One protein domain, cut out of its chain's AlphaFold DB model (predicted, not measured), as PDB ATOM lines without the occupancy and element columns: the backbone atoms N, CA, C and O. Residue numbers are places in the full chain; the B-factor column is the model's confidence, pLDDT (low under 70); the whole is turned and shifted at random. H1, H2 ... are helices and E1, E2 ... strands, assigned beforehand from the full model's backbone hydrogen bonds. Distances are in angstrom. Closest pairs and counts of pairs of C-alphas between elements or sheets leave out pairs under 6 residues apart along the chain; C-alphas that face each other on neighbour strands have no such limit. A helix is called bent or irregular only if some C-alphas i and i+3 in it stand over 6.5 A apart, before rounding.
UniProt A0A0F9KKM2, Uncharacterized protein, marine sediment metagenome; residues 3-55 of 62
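This is residues 3 to 55 of the 62 residues of an uncharacterized protein of marine sediment metagenome (UniProt A0A0F9KKM2). A long strand, E2, folds into a V, bending by 111 degrees at residue 32; E4 runs beside its first leg and E3 beside its second, making a strongly twisted sheet. The short helix H1 packs over the first leg, and at that end of the long axis residues 3 to 13 form a small hook closed by a short pairing with E1. The printed part has 53 residues, in the order E1, H1, E2, E3, E4, with sheet order E3, E2, E4, all antiparallel; the class is mostly strand. The whole is compact, radius of gyration of the C-alphas 11.4 A, yet elongated, spanning 34 by 22 by 15 A.

Start at E2, residues 25 to 35, the inner strand. Its residues 25 to 31 pair with edge strand E4, residues 48 to 54; look for N 28 and O 51 within hydrogen-bond range at 2.7 A. Its residues 32 to 35 pair with E3, residues 39 to 42, the other edge strand, where N 33 and O 41 are 2.9 A apart; E2 and E3 form a hairpin. H1, residues 17 to 21, is on the sheet, over E2, at a height over the sheet of 7.7 A; their closest C-alphas, those of Cys 19 and Tyr 25, are 5.7 A apart. H1 is irregular, C-alphas 17 and 20 being 7.6 A apart; 0 of 1 O i to N i+4 pairs and 1 of 2 O i to N i+3 pairs are within range. E1, residues 11 to 13, pairs with no named strand, though residues 3 to 4 pair antiparallel with its residues 11 to 12. E1 is apart from E2 and E3.

Find C-alpha 25 at (34.196, 47.901, 12.337); from there E2 runs 19.1 A to C-alpha 35. E3 spans 10.0 A, H1 9.5 A and E1 6.7 A. E4 runs 18.5 A, ending at C-alpha 54, (37.488, 48.621, 15.864).

The two farthest C-alphas, those of Asn 9 and Asp 45, are 35.5 A apart. The printed part has no cut, and the four links between successive elements are tight. The model's mean pLDDT over the printed part is 72.3, with 15 residues under 70, among them 20 to 23 and 36 to 39.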
ATOM      1  N   ILE A   3      29.472  54.168  21.350       72.50
ATOM      2  CA  ILE A   3      30.772  54.791  21.635       72.50
ATOM      3  C   ILE A   3      31.011  55.887  20.595       72.50
ATOM      4  O   ILE A   3      30.623  55.730  19.437       72.50
ATOM      5  N   LYS A   4      31.593  57.025  20.996       73.25
ATOM      6  CA  LYS A   4      32.047  58.031  20.028       73.25
ATOM      7  C   LYS A   4      33.324  57.513  19.376       73.25
ATOM      8  O   LYS A   4      34.348  57.403  20.046       73.25
ATOM      9  N   ASP A   5      33.241  57.217  18.091       69.56
ATOM     10  CA  ASP A   5      34.405  56.907  17.284       69.56
ATOM     11  C   ASP A   5      35.135  58.210  16.943       69.56
ATOM     12  O   ASP A   5      34.510  59.195  16.538       69.56
ATOM     13  N   LYS A   6      36.446  58.248  17.187       70.75
ATOM     14  CA  LYS A   6      37.259  59.445  16.944       70.75
ATOM     15  C   LYS A   6      37.623  59.610  15.468       70.75
ATOM     16  O   LYS A   6      37.786  60.747  15.044       70.75
ATOM     17  N   GLU A   7      37.733  58.516  14.722       68.62
ATOM     18  CA  GLU A   7      38.123  58.498  13.309       68.62
ATOM     19  C   GLU A   7      36.919  58.832  12.416       68.62
ATOM     20  O   GLU A   7      37.010  59.695  11.551       68.62
ATOM     21  N   LEU A   8      35.751  58.249  12.699       69.25
ATOM     22  CA  LEU A   8      34.496  58.547  12.001       69.25
ATOM     23  C   LEU A   8      33.821  59.835  12.504       69.25
ATOM     24  O   LEU A   8      32.910  60.344  11.862       69.25
ATOM     25  N   ASN A   9      34.212  60.342  13.679       75.44
ATOM     26  CA  ASN A   9      33.544  61.440  14.397       75.44
ATOM     27  C   ASN A   9      32.029  61.213  14.629       75.44
ATOM     28  O   ASN A   9      31.255  62.153  14.819       75.44
ATOM     29  N   GLU A  10      31.600  59.952  14.682       74.56
ATOM     30  CA  GLU A  10      30.204  59.543  14.843       74.56
ATOM     31  C   GLU A  10      29.998  58.664  16.083       74.56
ATOM     32  O   GLU A  10      30.920  58.040  16.610       74.56
ATOM     33  N   LYS A  11      28.749  58.565  16.557       74.00
ATOM     34  CA  LYS A  11      28.378  57.579  17.584       74.00
ATOM     35  C   LYS A  11      28.117  56.223  16.924       74.00
ATOM     36  O   LYS A  11      27.153  56.060  16.169       74.00
ATOM     37  N   VAL A  12      28.947  55.235  17.240       71.94
ATOM     38  CA  VAL A  12      28.854  53.868  16.721       71.94
ATOM     39  C   VAL A  12      28.233  52.957  17.760       71.94
ATOM     40  O   VAL A  12      28.685  52.922  18.900       71.94
ATOM     41  N   ASP A  13      27.190  52.217  17.376       76.69
ATOM     42  CA  ASP A  13      26.659  51.155  18.227       76.69
ATOM     43  C   ASP A  13      27.506  49.891  18.080       76.69
ATOM     44  O   ASP A  13      27.370  49.149  17.107       76.69
ATOM     45  N   VAL A  14      28.375  49.654  19.058       72.00
ATOM     46  CA  VAL A  14      29.318  48.534  19.054       72.00
ATOM     47  C   VAL A  14      28.680  47.198  19.426       72.00
ATOM     48  O   VAL A  14      29.372  46.195  19.439       72.00
ATOM     49  N   LEU A  15      27.380  47.153  19.729       73.69
ATOM     50  CA  LEU A  15      26.635  45.899  19.927       73.69
ATOM     51  C   LEU A  15      25.737  45.561  18.728       73.69
ATOM     52  O   LEU A  15      24.905  44.657  18.791       73.69
ATOM     53  N   ASN A  16      25.849  46.319  17.636       70.94
ATOM     54  CA  ASN A  16      24.975  46.162  16.487       70.94
ATOM     55  C   ASN A  16      25.575  45.199  15.459       70.94
ATOM     56  O   ASN A  16      26.579  45.502  14.822       70.94
ATOM     57  N   ARG A  17      24.879  44.091  15.189       67.19
ATOM     58  CA  ARG A  17      25.249  43.106  14.157       67.19
ATOM     59  C   ARG A  17      25.480  43.711  12.759       67.19
ATOM     60  O   ARG A  17      26.187  43.120  11.950       67.19
ATOM     61  N   LYS A  18      24.909  44.884  12.456       67.25
ATOM     62  CA  LYS A  18      25.073  45.597  11.175       67.25
ATOM     63  C   LYS A  18      26.369  46.414  11.061       67.25
ATOM     64  O   LYS A  18      26.493  47.210  10.134       67.25
ATOM     65  N   CYS A  19      27.344  46.254  11.954       70.25
ATOM     66  CA  CYS A  19      28.584  47.027  11.862       70.25
ATOM     67  C   CYS A  19      29.449  46.742  10.633       70.25
ATOM     68  O   CYS A  19      30.249  47.600  10.300       70.25
ATOM     69  N   LEU A  20      29.209  45.651   9.896       62.19
ATOM     70  CA  LEU A  20      29.795  45.423   8.565       62.19
ATOM     71  C   LEU A  20      29.586  46.600   7.600       62.19
ATOM     72  O   LEU A  20      30.395  46.813   6.706       62.19
ATOM     73  N   SER A  21      28.500  47.363   7.767       65.00
ATOM     74  CA  SER A  21      28.233  48.549   6.946       65.00
ATOM     75  C   SER A  21      29.145  49.733   7.282       65.00
ATOM     76  O   SER A  21      29.202  50.687   6.514       65.00
ATOM     77  N   ARG A  22      29.843  49.699   8.422       69.25
ATOM     78  CA  ARG A  22      30.853  50.687   8.803       69.25
ATOM     79  C   ARG A  22      32.207  50.050   8.524       69.25
ATOM     80  O   ARG A  22      32.646  49.201   9.285       69.25
ATOM     81  N   TYR A  23      32.843  50.468   7.434       69.06
ATOM     82  CA  TYR A  23      34.072  49.892   6.870       69.06
ATOM     83  C   TYR A  23      35.193  49.595   7.893       69.06
ATOM     84  O   TYR A  23      35.988  48.683   7.698       69.06
ATOM     85  N   CYS A  24      35.218  50.313   9.016       71.19
ATOM     86  CA  CYS A  24      36.243  50.203  10.053       71.19
ATOM     87  C   CYS A  24      35.890  49.318  11.254       71.19
ATOM     88  O   CYS A  24      36.698  49.162  12.175       71.19
ATOM     89  N   TYR A  25      34.688  48.746  11.263       73.88
ATOM     90  CA  TYR A  25      34.196  47.901  12.337       73.88
ATOM     91  C   TYR A  25      33.994  46.479  11.843       73.88
ATOM     92  O   TYR A  25      33.267  46.232  10.883       73.88
ATOM     93  N   HIS A  26      34.576  45.525  12.565       72.50
ATOM     94  CA  HIS A  26      34.355  44.114  12.291       72.50
ATOM     95  C   HIS A  26      33.448  43.501  13.356       72.50
ATOM     96  O   HIS A  26      33.737  43.638  14.550       72.50
ATOM     97  N   PRO A  27      32.356  42.819  12.959       75.94
ATOM     98  CA  PRO A  27      31.569  42.048  13.901       75.94
ATOM     99  C   PRO A  27      32.412  40.878  14.400       75.94
ATOM    100  O   PRO A  27      32.949  40.091  13.624       75.94
ATOM    101  N   HIS A  28      32.488  40.752  15.710       77.75
ATOM    102  CA  HIS A  28      33.132  39.662  16.403       77.75
ATOM    103  C   HIS A  28      32.120  39.057  17.366       77.75
ATOM    104  O   HIS A  28      31.417  39.775  18.081       77.75
ATOM    105  N   LEU A  29      32.028  37.733  17.376       79.88
ATOM    106  CA  LEU A  29      31.233  37.037  18.374       79.88
ATOM    107  C   LEU A  29      32.089  36.875  19.625       79.88
ATOM    108  O   LEU A  29      33.217  36.394  19.546       79.88
ATOM    109  N   VAL A  30      31.586  37.318  20.766       78.69
ATOM    110  CA  VAL A  30      32.286  37.201  22.045       78.69
ATOM    111  C   VAL A  30      31.346  36.631  23.096       78.69
ATOM    112  O   VAL A  30      30.130  36.820  23.025       78.69
ATOM    113  N   ARG A  31      31.910  35.915  24.068       82.44
ATOM    114  CA  ARG A  31      31.169  35.339  25.195       82.44
ATOM    115  C   ARG A  31      31.300  36.220  26.422       82.44
ATOM    116  O   ARG A  31      32.413  36.576  26.794       82.44
ATOM    117  N   GLY A  32      30.181  36.579  27.032       80.12
ATOM    118  CA  GLY A  32      30.147  37.467  28.190       80.12
ATOM    119  C   GLY A  32      29.586  38.844  27.878       80.12
ATOM    120  O   GLY A  32      28.979  39.074  26.832       80.12
ATOM    121  N   SER A  33      29.764  39.768  28.812       70.94
ATOM    122  CA  SER A  33      28.940  40.965  28.915       70.94
ATOM    123  C   SER A  33      29.775  42.235  28.747       70.94
ATOM    124  O   SER A  33      30.812  42.406  29.386       70.94
ATOM    125  N   MET A  34      29.328  43.165  27.894       70.75
ATOM    126  CA  MET A  34      29.910  44.512  27.834       70.75
ATOM    127  C   MET A  34      29.113  45.459  28.735       70.75
ATOM    128  O   MET A  34      27.947  45.749  28.463       70.75
ATOM    129  N   ILE A  35      29.762  45.970  29.781       70.81
ATOM    130  CA  ILE A  35      29.164  46.866  30.772       70.81
ATOM    131  C   ILE A  35      29.706  48.281  30.557       70.81
ATOM    132  O   ILE A  35      30.916  48.528  30.542       70.81
ATOM    133  N   HIS A  36      28.799  49.244  30.395       62.34
ATOM    134  CA  HIS A  36      29.176  50.638  30.184       62.34
ATOM    135  C   HIS A  36      29.953  51.180  31.397       62.34
ATOM    136  O   HIS A  36      29.491  51.076  32.529       62.34
ATOM    137  N   GLY A  37      31.142  51.740  31.157       67.69
ATOM    138  CA  GLY A  37      32.022  52.275  32.204       67.69
ATOM    139  C   GLY A  37      32.920  51.241  32.893       67.69
ATOM    140  O   GLY A  37      33.852  51.642  33.578       67.69
ATOM    141  N   GLN A  38      32.690  49.940  32.682       69.44
ATOM    142  CA  GLN A  38      33.518  48.858  33.242       69.44
ATOM    143  C   GLN A  38      34.267  48.060  32.165       69.44
ATOM    144  O   GLN A  38      35.249  47.390  32.465       69.44
ATOM    145  N   GLY A  39      33.845  48.168  30.903       67.75
ATOM    146  CA  GLY A  39      34.482  47.491  29.778       67.75
ATOM    147  C   GLY A  39      33.852  46.134  29.477       67.75
ATOM    148  O   GLY A  39      32.673  45.898  29.746       67.75
ATOM    149  N   TYR A  40      34.630  45.263  28.841       71.75
ATOM    150  CA  TYR A  40      34.208  43.914  28.482       71.75
ATOM    151  C   TYR A  40      34.581  42.922  29.584       71.75
ATOM    152  O   TYR A  40      35.731  42.886  30.021       71.75
ATOM    153  N   HIS A  41      33.618  42.101  29.996       73.81
ATOM    154  CA  HIS A  41      33.815  41.016  30.944       73.81
ATOM    155  C   HIS A  41      33.586  39.677  30.240       73.81
ATOM    156  O   HIS A  41      32.488  39.406  29.751       73.81
ATOM    157  N   TYR A  42      34.632  38.853  30.160       77.12
ATOM    158  CA  TYR A  42      34.524  37.507  29.604       77.12
ATOM    159  C   TYR A  42      33.830  36.583  30.608       77.12
ATOM    160  O   TYR A  42      34.266  36.483  31.752       77.12
ATOM    161  N   GLU A  43      32.796  35.871  30.164       79.81
ATOM    162  CA  GLU A  43      32.073  34.891  30.980       79.81
ATOM    163  C   GLU A  43      32.102  33.536  30.252       79.81
ATOM    164  O   GLU A  43      31.526  33.434  29.164       79.81
ATOM    165  N   PRO A  44      32.761  32.497  30.806       72.00
ATOM    166  CA  PRO A  44      32.903  31.191  30.150       72.00
ATOM    167  C   PRO A  44      31.562  30.527  29.804       72.00
ATOM    168  O   PRO A  44      31.420  29.953  28.723       72.00
ATOM    169  N   ASP A  45      30.578  30.674  30.696       77.25
ATOM    170  CA  ASP A  45      29.203  30.170  30.566       77.25
ATOM    171  C   ASP A  45      28.217  31.254  30.083       77.25
ATOM    172  O   ASP A  45      26.997  31.072  30.096       77.25
ATOM    173  N   GLY A  46      28.742  32.418  29.687       73.31
ATOM    174  CA  GLY A  46      27.955  33.571  29.274       73.31
ATOM    175  C   GLY A  46      27.272  33.378  27.924       73.31
ATOM    176  O   GLY A  46      27.673  32.565  27.086       73.31
ATOM    177  N   LYS A  47      26.240  34.190  27.677       75.88
ATOM    178  CA  LYS A  47      25.614  34.261  26.356       75.88
ATOM    179  C   LYS A  47      26.589  34.855  25.341       75.88
ATOM    180  O   LYS A  47      27.425  35.705  25.653       75.88
ATOM    181  N   GLU A  48      26.464  34.387  24.108       79.94
ATOM    182  CA  GLU A  48      27.193  34.939  22.976       79.94
ATOM    183  C   GLU A  48      26.532  36.243  22.534       79.94
ATOM    184  O   GLU A  48      25.324  36.309  22.288       79.94
ATOM    185  N   HIS A  49      27.343  37.286  22.416       75.50
ATOM    186  CA  HIS A  49      26.912  38.588  21.949       75.50
ATOM    187  C   HIS A  49      27.818  39.057  20.815       75.50
ATOM    188  O   HIS A  49      29.022  38.802  20.789       75.50
ATOM    189  N   TRP A  50      27.219  39.751  19.851       75.06
ATOM    190  CA  TRP A  50      27.970  40.408  18.793       75.06
ATOM    191  C   TRP A  50      28.527  41.720  19.323       75.06
ATOM    192  O   TRP A  50      27.775  42.575  19.793       75.06
ATOM    193  N   VAL A  51      29.838  41.883  19.205       76.88
ATOM    194  CA  VAL A  51      30.524  43.147  19.442       76.88
ATOM    195  C   VAL A  51      31.216  43.588  18.168       76.88
ATOM    196  O   VAL A  51      31.700  42.775  17.390       76.88
ATOM    197  N   CYS A  52      31.267  44.885  17.938       75.69
ATOM    198  CA  CYS A  52      31.940  45.461  16.793       75.69
ATOM    199  C   CYS A  52      33.258  46.026  17.275       75.69
ATOM    200  O   CYS A  52      33.294  47.066  17.934       75.69
ATOM    201  N   ILE A  53      34.323  45.292  16.983       70.06
ATOM    202  CA  ILE A  53      35.672  45.643  17.400       70.06
ATOM    203  C   ILE A  53      36.248  46.548  16.315       70.06
ATOM    204  O   ILE A  53      36.254  46.201  15.129       70.06
ATOM    205  N   THR A  54      36.696  47.733  16.718       64.19
ATOM    206  CA  THR A  54      37.488  48.621  15.864       64.19
ATOM    207  C   THR A  54      38.843  47.959  15.617       64.19
ATOM    208  O   THR A  54      39.393  47.327  16.517       64.19
ATOM    209  N   ARG A  55      39.390  48.049  14.402       58.88
ATOM    210  CA  ARG A  55      40.626  47.347  14.017       58.88
ATOM    211  C   ARG A  55      41.819  47.784  14.894       58.88
ATOM    212  O   ARG A  55      42.507  48.741  14.566       58.88
TER     213      ARG A  55